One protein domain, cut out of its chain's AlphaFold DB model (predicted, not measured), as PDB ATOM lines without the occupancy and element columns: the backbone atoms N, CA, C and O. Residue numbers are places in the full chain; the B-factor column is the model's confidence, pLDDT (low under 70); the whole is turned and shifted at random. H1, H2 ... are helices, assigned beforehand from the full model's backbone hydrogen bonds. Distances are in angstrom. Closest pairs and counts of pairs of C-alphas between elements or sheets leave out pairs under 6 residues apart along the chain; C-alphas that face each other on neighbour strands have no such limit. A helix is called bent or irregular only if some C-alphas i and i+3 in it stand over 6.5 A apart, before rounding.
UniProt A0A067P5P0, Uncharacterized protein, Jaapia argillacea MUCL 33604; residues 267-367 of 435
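AT A GLANCE: This is residues 267 to 367 of the 435 residues of an uncharacterized protein of Jaapia argillacea MUCL 33604 (UniProt A0A067P5P0). A compact helical head, made of H1, H2, the first part of H3 and the loops between them, has one long arm: residues 351 to 367, of which 351 to 365 belong to H3, stick out free from it. In the head the three helices stand at wide angles to one another, and H1 packs on both H2 and H3. The printed part has 101 residues with three named helices, in the order H1, H2, H3, and no named strand; its class is all helix. The whole is only just loose, close to compact, with a radius of gyration of the C-alphas of 15.7 A. It is elongated, spanning 56 by 30 by 24 A, and the arm makes the length.

IN THESE COORDINATES: H1 is residues 276 to 292, 23.2 A from first to last C-alpha, and begins with C-alpha 276 at (6.691, -43.945, 29.606). H1 has a kink of 36 degrees near residue 283 and is irregular: C-alphas 277 and 280 are 7.4 A apart. H2 is residues 306 to 318, 18.5 A long, with C-alpha 306 at (-8.103, -39.405, 46.688). H3, the longest helix, is residues 334 to 365, 46.4 A long, and ends with C-alpha 365 at (-6.744, -6.527, 23.289).

HOW THE PARTS SIT: H1 and H2 touch, and their closest C-alphas, those of Thr 286 and Ala 314, are 6.3 A apart. Their lines stand at a steep tilt of 54 degrees, and they run opposite ways. H1 touches H3 with residues 284 to 288 alone, and H3 touches H1 with residues 341 to 345 alone; the closest C-alphas, those of Met 284 and Thr 341, are 7.3 A apart. H1 and H3 stand at a steep tilt of 63 degrees and run the same way. H2 and H3 only just touch, with 3 pairs of C-alphas within 8 A, the closest being those of Leu 308 and Tyr 338 at 7.2 A. Here H2 takes part with residues 307 to 311 alone and H3 with residues 338 to 342 alone. The lines of H2 and H3 are about perpendicular, at 78 degrees. The helix packing is mostly crossed, with no pair of these helices at a shallow tilt. In H2 every O i to N i+4 pair is within hydrogen-bond range; in H1 9 of 13 are, and in H3 27 of 28.

THE WHOLE: The two C-alphas farthest apart, those of Gly 321 and Arg 367, are 57.0 A apart. Without residues 351 to 367 the body has 84 residues, spans 33 by 24 by 23 A and has a radius of gyration of 12.0 A. Both links are long: residues 293 to 305 between H1 and H2, and residues 319 to 333 between H2 and H3. The printed part has no cut. The mean pLDDT of the printed part is 89.3, and residues 330 to 333 are under 70.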
ATOM      1  N   ALA A 267      11.614 -35.522  36.121       92.44
ATOM      2  CA  ALA A 267      11.631 -35.646  34.672       92.44
ATOM      3  C   ALA A 267      10.839 -36.879  34.214       92.44
ATOM      4  O   ALA A 267      10.917 -37.941  34.828       92.44
ATOM      5  N   PHE A 268      10.179 -36.766  33.063       94.25
ATOM      6  CA  PHE A 268       9.472 -37.865  32.401       94.25
ATOM      7  C   PHE A 268      10.323 -39.142  32.260       94.25
ATOM      8  O   PHE A 268       9.844 -40.248  32.491       94.25
ATOM      9  N   SER A 269      11.623 -38.996  31.980       93.94
ATOM     10  CA  SER A 269      12.580 -40.108  31.874       93.94
ATOM     11  C   SER A 269      12.810 -40.884  33.180       93.94
ATOM     12  O   SER A 269      13.488 -41.909  33.170       93.94
ATOM     13  N   ALA A 270      12.331 -40.370  34.318       92.25
ATOM     14  CA  ALA A 270      12.371 -41.044  35.613       92.25
ATOM     15  C   ALA A 270      11.149 -41.951  35.855       92.25
ATOM     16  O   ALA A 270      11.145 -42.701  36.830       92.25
ATOM     17  N   LEU A 271      10.130 -41.914  34.986       93.19
ATOM     18  CA  LEU A 271       9.050 -42.900  35.006       93.19
ATOM     19  C   LEU A 271       9.590 -44.293  34.643       93.19
ATOM     20  O   LEU A 271      10.511 -44.394  33.825       93.19
ATOM     21  N   PRO A 272       9.004 -45.380  35.172       92.81
ATOM     22  CA  PRO A 272       9.349 -46.727  34.737       92.81
ATOM     23  C   PRO A 272       9.169 -46.907  33.225       92.81
ATOM     24  O   PRO A 272       8.216 -46.390  32.641       92.81
ATOM     25  N   ALA A 273      10.063 -47.672  32.594       94.06
ATOM     26  CA  ALA A 273      10.104 -47.829  31.136       94.06
ATOM     27  C   ALA A 273       8.777 -48.328  30.534       94.06
ATOM     28  O   ALA A 273       8.411 -47.923  29.437       94.06
ATOM     29  N   TYR A 274       8.020 -49.148  31.269       93.62
ATOM     30  CA  TYR A 274       6.710 -49.643  30.835       93.62
ATOM     31  C   TYR A 274       5.579 -48.600  30.947       93.62
ATOM     32  O   TYR A 274       4.541 -48.769  30.315       93.62
ATOM     33  N   ILE A 275       5.765 -47.524  31.723       95.19
ATOM     34  CA  ILE A 275       4.800 -46.420  31.874       95.19
ATOM     35  C   ILE A 275       5.065 -45.315  30.855       95.19
ATOM     36  O   ILE A 275       4.119 -44.754  30.316       95.19
ATOM     37  N   GLN A 276       6.328 -45.015  30.545       95.25
ATOM     38  CA  GLN A 276       6.691 -43.945  29.606       95.25
ATOM     39  C   GLN A 276       5.873 -43.947  28.293       95.25
ATOM     40  O   GLN A 276       5.238 -42.932  28.004       95.25
ATOM     41  N   PRO A 277       5.783 -45.046  27.513       96.31
ATOM     42  CA  PRO A 277       5.083 -45.020  26.224       96.31
ATOM     43  C   PRO A 277       3.566 -44.808  26.341       96.31
ATOM     44  O   PRO A 277       2.928 -44.374  25.380       96.31
ATOM     45  N   ILE A 278       2.980 -45.110  27.502       96.06
ATOM     46  CA  ILE A 278       1.539 -44.980  27.734       96.06
ATOM     47  C   ILE A 278       1.163 -43.733  28.542       96.06
ATOM     48  O   ILE A 278      -0.021 -43.460  28.718       96.06
ATOM     49  N   TYR A 279       2.142 -43.002  29.079       95.69
ATOM     50  CA  TYR A 279       1.890 -41.945  30.055       95.69
ATOM     51  C   TYR A 279       1.065 -40.807  29.448       95.69
ATOM     52  O   TYR A 279      -0.014 -40.494  29.945       95.69
ATOM     53  N   HIS A 280       1.528 -40.237  28.333       93.75
ATOM     54  CA  HIS A 280       0.799 -39.172  27.640       93.75
ATOM     55  C   HIS A 280      -0.379 -39.699  26.822       93.75
ATOM     56  O   HIS A 280      -1.371 -38.999  26.682       93.75
ATOM     57  N   SER A 281      -0.285 -40.925  26.298       92.38
ATOM     58  CA  SER A 281      -1.305 -41.473  25.401       92.38
ATOM     59  C   SER A 281      -2.518 -42.034  26.138       92.38
ATOM     60  O   SER A 281      -3.642 -41.825  25.707       92.38
ATOM     61  N   LYS A 282      -2.326 -42.732  27.261       94.38
ATOM     62  CA  LYS A 282      -3.412 -43.404  27.991       94.38
ATOM     63  C   LYS A 282      -3.577 -42.865  29.404       94.38
ATOM     64  O   LYS A 282      -4.668 -42.442  29.761       94.38
ATOM     65  N   LEU A 283      -2.504 -42.837  30.198       95.88
ATOM     66  CA  LEU A 283      -2.605 -42.552  31.632       95.88
ATOM     67  C   LEU A 283      -3.133 -41.145  31.927       95.88
ATOM     68  O   LEU A 283      -4.125 -41.014  32.639       95.88
ATOM     69  N   MET A 284      -2.503 -40.109  31.371       95.75
ATOM     70  CA  MET A 284      -2.929 -38.723  31.585       95.75
ATOM     71  C   MET A 284      -4.357 -38.462  31.070       95.75
ATOM     72  O   MET A 284      -5.159 -37.958  31.854       95.75
ATOM     73  N   PRO A 285      -4.729 -38.853  29.833       93.06
ATOM     74  CA  PRO A 285      -6.108 -38.743  29.352       93.06
ATOM     75  C   PRO A 285      -7.138 -39.442  30.247       93.06
ATOM     76  O   PRO A 285      -8.163 -38.850  30.569       93.06
ATOM     77  N   THR A 286      -6.862 -40.670  30.701       94.00
ATOM     78  CA  THR A 286      -7.766 -41.400  31.604       94.00
ATOM     79  C   THR A 286      -7.946 -40.675  32.937       94.00
ATOM     80  O   THR A 286      -9.056 -40.620  33.454       94.00
ATOM     81  N   LEU A 287      -6.881 -40.098  33.496       95.12
ATOM     82  CA  LEU A 287      -6.972 -39.332  34.742       95.12
ATOM     83  C   LEU A 287      -7.756 -38.040  34.579       95.12
ATOM     84  O   LEU A 287      -8.567 -37.718  35.441       95.12
ATOM     85  N   ILE A 288      -7.534 -37.322  33.481       92.56
ATOM     86  CA  ILE A 288      -8.294 -36.113  33.162       92.56
ATOM     87  C   ILE A 288      -9.784 -36.451  33.053       92.56
ATOM     88  O   ILE A 288     -10.602 -35.732  33.616       92.56
ATOM     89  N   GLU A 289     -10.135 -37.568  32.415       88.94
ATOM     90  CA  GLU A 289     -11.531 -38.005  32.301       88.94
ATOM     91  C   GLU A 289     -12.143 -38.373  33.662       88.94
ATOM     92  O   GLU A 289     -13.286 -38.011  33.933       88.94
ATOM     93  N   PHE A 290     -11.381 -39.022  34.555       92.25
ATOM     94  CA  PHE A 290     -11.834 -39.263  35.928       92.25
ATOM     95  C   PHE A 290     -12.140 -37.958  36.662       92.25
ATOM     96  O   PHE A 290     -13.240 -37.813  37.181       92.25
ATOM     97  N   TYR A 291     -11.206 -37.003  36.660       90.75
ATOM     98  CA  TYR A 291     -11.394 -35.724  37.348       90.75
ATOM     99  C   TYR A 291     -12.493 -34.873  36.718       90.75
ATOM    100  O   TYR A 291     -13.191 -34.163  37.428       90.75
ATOM    101  N   ARG A 292     -12.704 -34.966  35.403       84.00
ATOM    102  CA  ARG A 292     -13.801 -34.279  34.713       84.00
ATOM    103  C   ARG A 292     -15.178 -34.724  35.210       84.00
ATOM    104  O   ARG A 292     -16.108 -33.926  35.187       84.00
ATOM    105  N   ALA A 293     -15.308 -35.982  35.628       85.94
ATOM    106  CA  ALA A 293     -16.543 -36.517  36.190       85.94
ATOM    107  C   ALA A 293     -16.731 -36.172  37.681       85.94
ATOM    108  O   ALA A 293     -17.766 -36.506  38.257       85.94
ATOM    109  N   GLU A 294     -15.743 -35.540  38.323       86.94
ATOM    110  CA  GLU A 294     -15.825 -35.133  39.724       86.94
ATOM    111  C   GLU A 294     -16.527 -33.785  39.878       86.94
ATOM    112  O   GLU A 294     -16.557 -32.957  38.970       86.94
ATOM    113  N   LYS A 295     -17.108 -33.569  41.063       84.25
ATOM    114  CA  LYS A 295     -17.856 -32.347  41.370       84.25
ATOM    115  C   LYS A 295     -16.973 -31.097  41.300       84.25
ATOM    116  O   LYS A 295     -17.448 -30.047  40.885       84.25
ATOM    117  N   ASP A 296     -15.715 -31.215  41.718       84.00
ATOM    118  CA  ASP A 296     -14.726 -30.149  41.602       84.00
ATOM    119  C   ASP A 296     -13.448 -30.695  40.932       84.00
ATOM    120  O   ASP A 296     -12.550 -31.204  41.596       84.00
ATOM    121  N   PRO A 297     -13.318 -30.570  39.599       82.00
ATOM    122  CA  PRO A 297     -12.178 -31.109  38.860       82.00
ATOM    123  C   PRO A 297     -10.846 -30.411  39.183       82.00
ATOM    124  O   PRO A 297      -9.802 -30.839  38.667       82.00
ATOM    125  N   PHE A 298     -10.846 -29.328  39.974       82.56
ATOM    126  CA  PHE A 298      -9.677 -28.489  40.247       82.56
ATOM    127  C   PHE A 298      -9.005 -28.765  41.594       82.56
ATOM    128  O   PHE A 298      -7.811 -28.469  41.722       82.56
ATOM    129  N   ASP A 299      -9.683 -29.419  42.534       87.38
ATOM    130  CA  ASP A 299      -9.083 -29.958  43.755       87.38
ATOM    131  C   ASP A 299      -8.710 -31.438  43.538       87.38
ATOM    132  O   ASP A 299      -9.575 -32.284  43.354       87.38
ATOM    133  N   PRO A 300      -7.413 -31.804  43.464       84.31
ATOM    134  CA  PRO A 300      -7.037 -33.193  43.219       84.31
ATOM    135  C   PRO A 300      -7.190 -34.065  44.467       84.31
ATOM    136  O   PRO A 300      -7.225 -35.290  44.346       84.31
ATOM    137  N   ASP A 301      -7.185 -33.456  45.651       85.50
ATOM    138  CA  ASP A 301      -7.015 -34.191  46.887       85.50
ATOM    139  C   ASP A 301      -8.362 -34.551  47.505       85.50
ATOM    140  O   ASP A 301      -8.455 -35.666  47.996       85.50
ATOM    141  N   HIS A 302      -9.413 -33.718  47.442       80.31
ATOM    142  CA  HIS A 302     -10.766 -34.034  47.957       80.31
ATOM    143  C   HIS A 302     -10.784 -34.767  49.330       80.31
ATOM    144  O   HIS A 302     -11.730 -35.490  49.653       80.31
ATOM    145  N   GLY A 303      -9.723 -34.620  50.141       82.88
ATOM    146  CA  GLY A 303      -9.399 -35.483  51.284       82.88
ATOM    147  C   GLY A 303      -8.023 -36.177  51.214       82.88
ATOM    148  O   GLY A 303      -7.166 -35.892  50.380       82.88
ATOM    149  N   GLU A 304      -7.768 -37.096  52.148       81.62
ATOM    150  CA  GLU A 304      -6.519 -37.863  52.158       81.62
ATOM    151  C   GLU A 304      -6.557 -38.984  51.100       81.62
ATOM    152  O   GLU A 304      -7.446 -39.842  51.072       81.62
ATOM    153  N   ASP A 305      -5.557 -38.975  50.216       89.50
ATOM    154  CA  ASP A 305      -5.251 -40.018  49.229       89.50
ATOM    155  C   ASP A 305      -6.267 -40.237  48.093       89.50
ATOM    156  O   ASP A 305      -6.193 -41.257  47.398       89.50
ATOM    157  N   HIS A 306      -7.178 -39.297  47.827       92.94
ATOM    158  CA  HIS A 306      -8.103 -39.405  46.688       92.94
ATOM    159  C   HIS A 306      -7.368 -39.564  45.354       92.94
ATOM    160  O   HIS A 306      -7.556 -40.563  44.657       92.94
ATOM    161  N   PHE A 307      -6.416 -38.670  45.062       94.62
ATOM    162  CA  PHE A 307      -5.592 -38.761  43.855       94.62
ATOM    163  C   PHE A 307      -4.868 -40.110  43.736       94.62
ATOM    164  O   PHE A 307      -4.771 -40.673  42.647       94.62
ATOM    165  N   LEU A 308      -4.399 -40.686  44.852       95.19
ATOM    166  CA  LEU A 308      -3.756 -42.002  44.835       95.19
ATOM    167  C   LEU A 308      -4.742 -43.112  44.439       95.19
ATOM    168  O   LEU A 308      -4.381 -44.003  43.669       95.19
ATOM    169  N   LYS A 309      -5.977 -43.066  44.951       95.25
ATOM    170  CA  LYS A 309      -7.038 -44.028  44.619       95.25
ATOM    171  C   LYS A 309      -7.426 -43.929  43.145       95.25
ATOM    172  O   LYS A 309      -7.471 -44.957  42.468       95.25
ATOM    173  N   VAL A 310      -7.630 -42.712  42.640       95.69
ATOM    174  CA  VAL A 310      -7.934 -42.453  41.223       95.69
ATOM    175  C   VAL A 310      -6.788 -42.936  40.331       95.69
ATOM    176  O   VAL A 310      -7.022 -43.655  39.361       95.69
ATOM    177  N   LEU A 311      -5.538 -42.654  40.708       96.38
ATOM    178  CA  LEU A 311      -4.353 -43.115  39.984       96.38
ATOM    179  C   LEU A 311      -4.240 -44.640  39.930       96.38
ATOM    180  O   LEU A 311      -4.020 -45.204  38.858       96.38
ATOM    181  N   LYS A 312      -4.430 -45.325  41.062       96.19
ATOM    182  CA  LYS A 312      -4.443 -46.795  41.109       96.19
ATOM    183  C   LYS A 312      -5.562 -47.375  40.248       96.19
ATOM    184  O   LYS A 312      -5.328 -48.339  39.523       96.19
ATOM    185  N   ARG A 313      -6.753 -46.767  40.275       95.94
ATOM    186  CA  ARG A 313      -7.887 -47.174  39.437       95.94
ATOM    187  C   ARG A 313      -7.578 -47.005  37.948       95.94
ATOM    188  O   ARG A 313      -7.777 -47.948  37.189       95.94
ATOM    189  N   ALA A 314      -7.045 -45.854  37.541       96.50
ATOM    190  CA  ALA A 314      -6.651 -45.594  36.157       96.50
ATOM    191  C   ALA A 314      -5.591 -46.593  35.667       96.50
ATOM    192  O   ALA A 314      -5.721 -47.161  34.585       96.50
ATOM    193  N   LEU A 315      -4.578 -46.878  36.488       96.19
ATOM    194  CA  LEU A 315      -3.559 -47.878  36.167       96.19
ATOM    195  C   LEU A 315      -4.135 -49.295  36.070       96.19
ATOM    196  O   LEU A 315      -3.737 -50.032  35.172       96.19
ATOM    197  N   GLY A 316      -5.085 -49.660  36.935       96.38
ATOM    198  CA  GLY A 316      -5.775 -50.951  36.874       96.38
ATOM    199  C   GLY A 316      -6.604 -51.136  35.599       96.38
ATOM    200  O   GLY A 316      -6.655 -52.241  35.066       96.38
ATOM    201  N   LEU A 317      -7.194 -50.057  35.070       95.50
ATOM    202  CA  LEU A 317      -7.890 -50.078  33.778       95.50
ATOM    203  C   LEU A 317      -6.921 -50.222  32.596       95.50
ATOM    204  O   LEU A 317      -7.220 -50.927  31.637       95.50
ATOM    205  N   ILE A 318      -5.763 -49.560  32.656       95.44
ATOM    206  CA  ILE A 318      -4.785 -49.572  31.557       95.44
ATOM    207  C   ILE A 318      -3.964 -50.872  31.535       95.44
ATOM    208  O   ILE A 318      -3.591 -51.344  30.460       95.44
ATOM    209  N   PHE A 319      -3.686 -51.457  32.702       95.25
ATOM    210  CA  PHE A 319      -2.926 -52.696  32.858       95.25
ATOM    211  C   PHE A 319      -3.744 -53.766  33.593       95.25
ATOM    212  O   PHE A 319      -3.457 -54.075  34.756       95.25
ATOM    213  N   PRO A 320      -4.741 -54.372  32.928       95.00
ATOM    214  CA  PRO A 320      -5.520 -55.438  33.540       95.00
ATOM    215  C   PRO A 320      -4.599 -56.586  33.978       95.00
ATOM    216  O   PRO A 320      -3.708 -57.011  33.240       95.00
ATOM    217  N   GLY A 321      -4.782 -57.062  35.212       93.44
ATOM    218  CA  GLY A 321      -4.012 -58.176  35.781       93.44
ATOM    219  C   GLY A 321      -2.603 -57.839  36.288       93.44
ATOM    220  O   GLY A 321      -1.937 -58.731  36.808       93.44
ATOM    221  N   LYS A 322      -2.133 -56.585  36.196       94.50
ATOM    222  CA  LYS A 322      -0.851 -56.162  36.792       94.50
ATOM    223  C   LYS A 322      -1.088 -55.276  38.013       94.50
ATOM    224  O   LYS A 322      -1.578 -54.156  37.889       94.50
ATOM    225  N   SER A 323      -0.680 -55.740  39.194       91.19
ATOM    226  CA  SER A 323      -0.655 -54.912  40.402       91.19
ATOM    227  C   SER A 323       0.549 -53.967  40.366       91.19
ATOM    228  O   SER A 323       1.675 -54.334  40.693       91.19
ATOM    229  N   ILE A 324       0.320 -52.726  39.938       93.62
ATOM    230  CA  ILE A 324       1.338 -51.674  40.013       93.62
ATOM    231  C   ILE A 324       1.261 -51.051  41.403       93.62
ATOM    232  O   ILE A 324       0.277 -50.391  41.743       93.62
ATOM    233  N   ASP A 325       2.300 -51.261  42.207       91.81
ATOM    234  CA  ASP A 325       2.409 -50.604  43.502       91.81
ATOM    235  C   ASP A 325       2.751 -49.121  43.309       91.81
ATOM    236  O   ASP A 325       3.788 -48.761  42.750       91.81
ATOM    237  N   VAL A 326       1.839 -48.253  43.741       94.12
ATOM    238  CA  VAL A 326       1.992 -46.797  43.707       94.12
ATOM    239  C   VAL A 326       1.818 -46.280  45.125       94.12
ATOM    240  O   VAL A 326       0.828 -46.597  45.793       94.12
ATOM    241  N   ALA A 327       2.763 -45.454  45.558       92.50
ATOM    242  CA  ALA A 327       2.782 -44.836  46.875       92.50
ATOM    243  C   ALA A 327       2.948 -43.316  46.745       92.50
ATOM    244  O   ALA A 327       3.569 -42.836  45.798       92.50
ATOM    245  N   ARG A 328       2.393 -42.563  47.701       89.38
ATOM    246  CA  ARG A 328       2.496 -41.094  47.770       89.38
ATOM    247  C   ARG A 328       3.924 -40.650  48.083       89.38
ATOM    248  O   ARG A 328       4.491 -39.812  47.389       89.38
ATOM    249  N   SER A 329       4.506 -41.271  49.103       78.31
ATOM    250  CA  SER A 329       5.919 -41.208  49.449       78.31
ATOM    251  C   SER A 329       6.423 -42.647  49.539       78.31
ATOM    252  O   SER A 329       5.787 -43.502  50.151       78.31
ATOM    253  N   GLY A 330       7.520 -42.969  48.856       60.72
ATOM    254  CA  GLY A 330       8.080 -44.318  48.937       60.72
ATOM    255  C   GLY A 330       8.850 -44.763  47.703       60.72
ATOM    256  O   GLY A 330       8.337 -44.731  46.587       60.72
ATOM    257  N   GLY A 331      10.075 -45.228  47.956       61.00
ATOM    258  CA  GLY A 331      10.939 -45.961  47.032       61.00
ATOM    259  C   GLY A 331      11.425 -45.178  45.799       61.00
ATOM    260  O   GLY A 331      10.729 -44.313  45.275       61.00
ATOM    261  N   PRO A 332      12.614 -45.500  45.264       62.94
ATOM    262  CA  PRO A 332      13.133 -44.850  44.058       62.94
ATOM    263  C   PRO A 332      12.229 -45.013  42.819       62.94
ATOM    264  O   PRO A 332      12.328 -44.197  41.905       62.94
ATOM    265  N   ASN A 333      11.328 -46.008  42.800       67.50
ATOM    266  CA  ASN A 333      10.552 -46.380  41.610       67.50
ATOM    267  C   ASN A 333       9.042 -46.071  41.711       67.50
ATOM    268  O   ASN A 333       8.466 -45.556  40.752       67.50
ATOM    269  N   ASN A 334       8.397 -46.327  42.854       76.50
ATOM    270  CA  ASN A 334       6.927 -46.313  42.955       76.50
ATOM    271  C   ASN A 334       6.364 -44.911  43.243       76.50
ATOM    272  O   ASN A 334       5.347 -44.519  42.669       76.50
ATOM    273  N   GLY A 335       7.071 -44.103  44.042       86.12
ATOM    274  CA  GLY A 335       6.707 -42.705  44.296       86.12
ATOM    275  C   GLY A 335       6.837 -41.794  43.070       86.12
ATOM    276  O   GLY A 335       6.197 -40.745  42.999       86.12
ATOM    277  N   ARG A 336       7.625 -42.196  42.060       91.38
ATOM    278  CA  ARG A 336       7.835 -41.401  40.836       91.38
ATOM    279  C   ARG A 336       6.590 -41.333  39.969       91.38
ATOM    280  O   ARG A 336       6.274 -40.254  39.478       91.38
ATOM    281  N   ILE A 337       5.875 -42.451  39.821       94.69
ATOM    282  CA  ILE A 337       4.612 -42.479  39.074       94.69
ATOM    283  C   ILE A 337       3.641 -41.488  39.712       94.69
ATOM    284  O   ILE A 337       3.117 -40.630  39.013       94.69
ATOM    285  N   TYR A 338       3.463 -41.547  41.034       95.31
ATOM    286  CA  TYR A 338       2.592 -40.625  41.758       95.31
ATOM    287  C   TYR A 338       2.991 -39.161  41.540       95.31
ATOM    288  O   TYR A 338       2.185 -38.370  41.057       95.31
ATOM    289  N   ALA A 339       4.243 -38.808  41.846       93.88
ATOM    290  CA  ALA A 339       4.692 -37.420  41.833       93.88
ATOM    291  C   ALA A 339       4.664 -36.796  40.428       93.88
ATOM    292  O   ALA A 339       4.170 -35.683  40.263       93.88
ATOM    293  N   ILE A 340       5.136 -37.522  39.410       95.06
ATOM    294  CA  ILE A 340       5.160 -37.036  38.021       95.06
ATOM    295  C   ILE A 340       3.738 -36.931  37.470       95.06
ATOM    296  O   ILE A 340       3.405 -35.965  36.795       95.06
ATOM    297  N   THR A 341       2.867 -37.896  37.768       95.94
ATOM    298  CA  THR A 341       1.470 -37.846  37.317       95.94
ATOM    299  C   THR A 341       0.703 -36.710  37.988       95.94
ATOM    300  O   THR A 341      -0.046 -35.996  37.326       95.94
ATOM    301  N   ARG A 342       0.935 -36.488  39.287       95.12
ATOM    302  CA  ARG A 342       0.351 -35.365  40.027       95.12
ATOM    303  C   ARG A 342       0.808 -34.031  39.444       95.12
ATOM    304  O   ARG A 342      -0.025 -33.169  39.190       95.12
ATOM    305  N   GLN A 343       2.107 -33.895  39.165       95.00
ATOM    306  CA  GLN A 343       2.649 -32.721  38.482       95.00
ATOM    307  C   GLN A 343       2.002 -32.525  37.105       95.00
ATOM    308  O   GLN A 343       1.558 -31.421  36.809       95.00
ATOM    309  N   GLY A 344       1.886 -33.582  36.296       94.81
ATOM    310  CA  GLY A 344       1.236 -33.522  34.985       94.81
ATOM    311  C   GLY A 344      -0.220 -33.054  35.063       94.81
ATOM    312  O   GLY A 344      -0.649 -32.243  34.244       94.81
ATOM    313  N   LEU A 345      -0.974 -33.494  36.077       93.88
ATOM    314  CA  LEU A 345      -2.348 -33.033  36.301       93.88
ATOM    315  C   LEU A 345      -2.388 -31.551  36.713       93.88
ATOM    316  O   LEU A 345      -3.208 -30.789  36.205       93.88
ATOM    317  N   SER A 346      -1.480 -31.112  37.591       93.06
ATOM    318  CA  SER A 346      -1.359 -29.696  37.961       93.06
ATOM    319  C   SER A 346      -0.967 -28.813  36.771       93.06
ATOM    320  O   SER A 346      -1.516 -27.724  36.605       93.06
ATOM    321  N   GLU A 347      -0.047 -29.273  35.922       92.19
ATOM    322  CA  GLU A 347       0.358 -28.582  34.694       92.19
ATOM    323  C   GLU A 347      -0.799 -28.476  33.702       92.19
ATOM    324  O   GLU A 347      -1.024 -27.404  33.139       92.19
ATOM    325  N   TRP A 348      -1.578 -29.546  33.546       89.38
ATOM    326  CA  TRP A 348      -2.795 -29.539  32.742       89.38
ATOM    327  C   TRP A 348      -3.805 -28.490  33.239       89.38
ATOM    328  O   TRP A 348      -4.221 -27.632  32.458       89.38
ATOM    329  N   ARG A 349      -4.119 -28.466  34.543       88.50
ATOM    330  CA  ARG A 349      -5.010 -27.449  35.142       88.50
ATOM    331  C   ARG A 349      -4.489 -26.035  34.927       88.50
ATOM    332  O   ARG A 349      -5.229 -25.140  34.518       88.50
ATOM    333  N   ARG A 350      -3.191 -25.830  35.157       87.50
ATOM    334  CA  ARG A 350      -2.541 -24.537  34.930       87.50
ATOM    335  C   ARG A 350      -2.631 -24.116  33.466       87.50
ATOM    336  O   ARG A 350      -2.857 -22.938  33.192       87.50
ATOM    337  N   SER A 351      -2.452 -25.048  32.532       84.81
ATOM    338  CA  SER A 351      -2.590 -24.787  31.100       84.81
ATOM    339  C   SER A 351      -4.021 -24.400  30.748       84.81
ATOM    340  O   SER A 351      -4.211 -23.439  30.007       84.81
ATOM    341  N   PHE A 352      -5.017 -25.093  31.305       83.06
ATOM    342  CA  PHE A 352      -6.429 -24.763  31.122       83.06
ATOM    343  C   PHE A 352      -6.725 -23.327  31.577       83.06
ATOM    344  O   PHE A 352      -7.173 -22.509  30.777       83.06
ATOM    345  N   HIS A 353      -6.346 -22.979  32.810       83.88
ATOM    346  CA  HIS A 353      -6.501 -21.622  33.343       83.88
ATOM    347  C   HIS A 353      -5.751 -20.575  32.502       83.88
ATOM    348  O   HIS A 353      -6.278 -19.514  32.178       83.88
ATOM    349  N   THR A 354      -4.515 -20.875  32.096       86.25
ATOM    350  CA  THR A 354      -3.710 -19.963  31.269       86.25
ATOM    351  C   THR A 354      -4.361 -19.714  29.910       86.25
ATOM    352  O   THR A 354      -4.336 -18.582  29.428       86.25
ATOM    353  N   ASN A 355      -4.939 -20.744  29.291       83.62
ATOM    354  CA  ASN A 355      -5.632 -20.618  28.015       83.62
ATOM    355  C   ASN A 355      -6.927 -19.816  28.160       83.62
ATOM    356  O   ASN A 355      -7.141 -18.916  27.353       83.62
ATOM    357  N   ALA A 356      -7.696 -20.029  29.230       81.44
ATOM    358  CA  ALA A 356      -8.863 -19.204  29.542       81.44
ATOM    359  C   ALA A 356      -8.490 -17.720  29.681       81.44
ATOM    360  O   ALA A 356      -9.042 -16.862  28.991       81.44
ATOM    361  N   CYS A 357      -7.464 -17.405  30.483       84.19
ATOM    362  CA  CYS A 357      -6.982 -16.031  30.620       84.19
ATOM    363  C   CYS A 357      -6.482 -15.449  29.291       84.19
ATOM    364  O   CYS A 357      -6.659 -14.258  29.040       84.19
ATOM    365  N   LYS A 358      -5.826 -16.254  28.445       86.56
ATOM    366  CA  LYS A 358      -5.376 -15.818  27.115       86.56
ATOM    367  C   LYS A 358      -6.552 -15.509  26.197       86.56
ATOM    368  O   LYS A 358      -6.476 -14.501  25.505       86.56
ATOM    369  N   SER A 359      -7.606 -16.320  26.206       83.81
ATOM    370  CA  SER A 359      -8.827 -16.075  25.433       83.81
ATOM    371  C   SER A 359      -9.478 -14.748  25.821       83.81
ATOM    372  O   SER A 359      -9.706 -13.901  24.957       83.81
ATOM    373  N   VAL A 360      -9.644 -14.494  27.123       84.00
ATOM    374  CA  VAL A 360     -10.181 -13.215  27.627       84.00
ATOM    375  C   VAL A 360      -9.270 -12.041  27.253       84.00
ATOM    376  O   VAL A 360      -9.720 -11.058  26.669       84.00
ATOM    377  N   LYS A 361      -7.958 -12.142  27.518       86.75
ATOM    378  CA  LYS A 361      -6.994 -11.080  27.176       86.75
ATOM    379  C   LYS A 361      -6.968 -10.788  25.685       86.75
ATOM    380  O   LYS A 361      -6.941  -9.623  25.297       86.75
ATOM    381  N   ARG A 362      -6.974 -11.825  24.849       86.19
ATOM    382  CA  ARG A 362      -7.038 -11.683  23.397       86.19
ATOM    383  C   ARG A 362      -8.283 -10.884  23.024       86.19
ATOM    384  O   ARG A 362      -8.153  -9.864  22.364       86.19
ATOM    385  N   ARG A 363      -9.454 -11.254  23.544       83.25
ATOM    386  CA  ARG A 363     -10.700 -10.540  23.261       83.25
ATOM    387  C   ARG A 363     -10.663  -9.076  23.683       83.25
ATOM    388  O   ARG A 363     -11.145  -8.239  22.927       83.25
ATOM    389  N   ILE A 364     -10.079  -8.757  24.840       85.19
ATOM    390  CA  ILE A 364      -9.922  -7.377  25.332       85.19
ATOM    391  C   ILE A 364      -8.963  -6.578  24.434       85.19
ATOM    392  O   ILE A 364      -9.266  -5.441  24.089       85.19
ATOM    393  N   THR A 365      -7.843  -7.185  24.027       86.69
ATOM    394  CA  THR A 365      -6.744  -6.527  23.289       86.69
ATOM    395  C   THR A 365      -6.895  -6.511  21.765       86.69
ATOM    396  O   THR A 365      -6.218  -5.728  21.106       86.69
ATOM    397  N   GLU A 366      -7.767  -7.340  21.186       82.94
ATOM    398  CA  GLU A 366      -7.977  -7.459  19.730       82.94
ATOM    399  C   GLU A 366      -8.444  -6.159  19.059       82.94
ATOM    400  O   GLU A 366      -8.312  -6.011  17.845       82.94
ATOM    401  N   ARG A 367      -9.000  -5.217  19.826       80.25
ATOM    402  CA  ARG A 367      -9.405  -3.894  19.343       80.25
ATOM    403  C   ARG A 367      -8.867  -2.838  20.293       80.25
ATOM    404  O   ARG A 367      -8.880  -3.042  21.504       80.25
TER     405      ARG A 367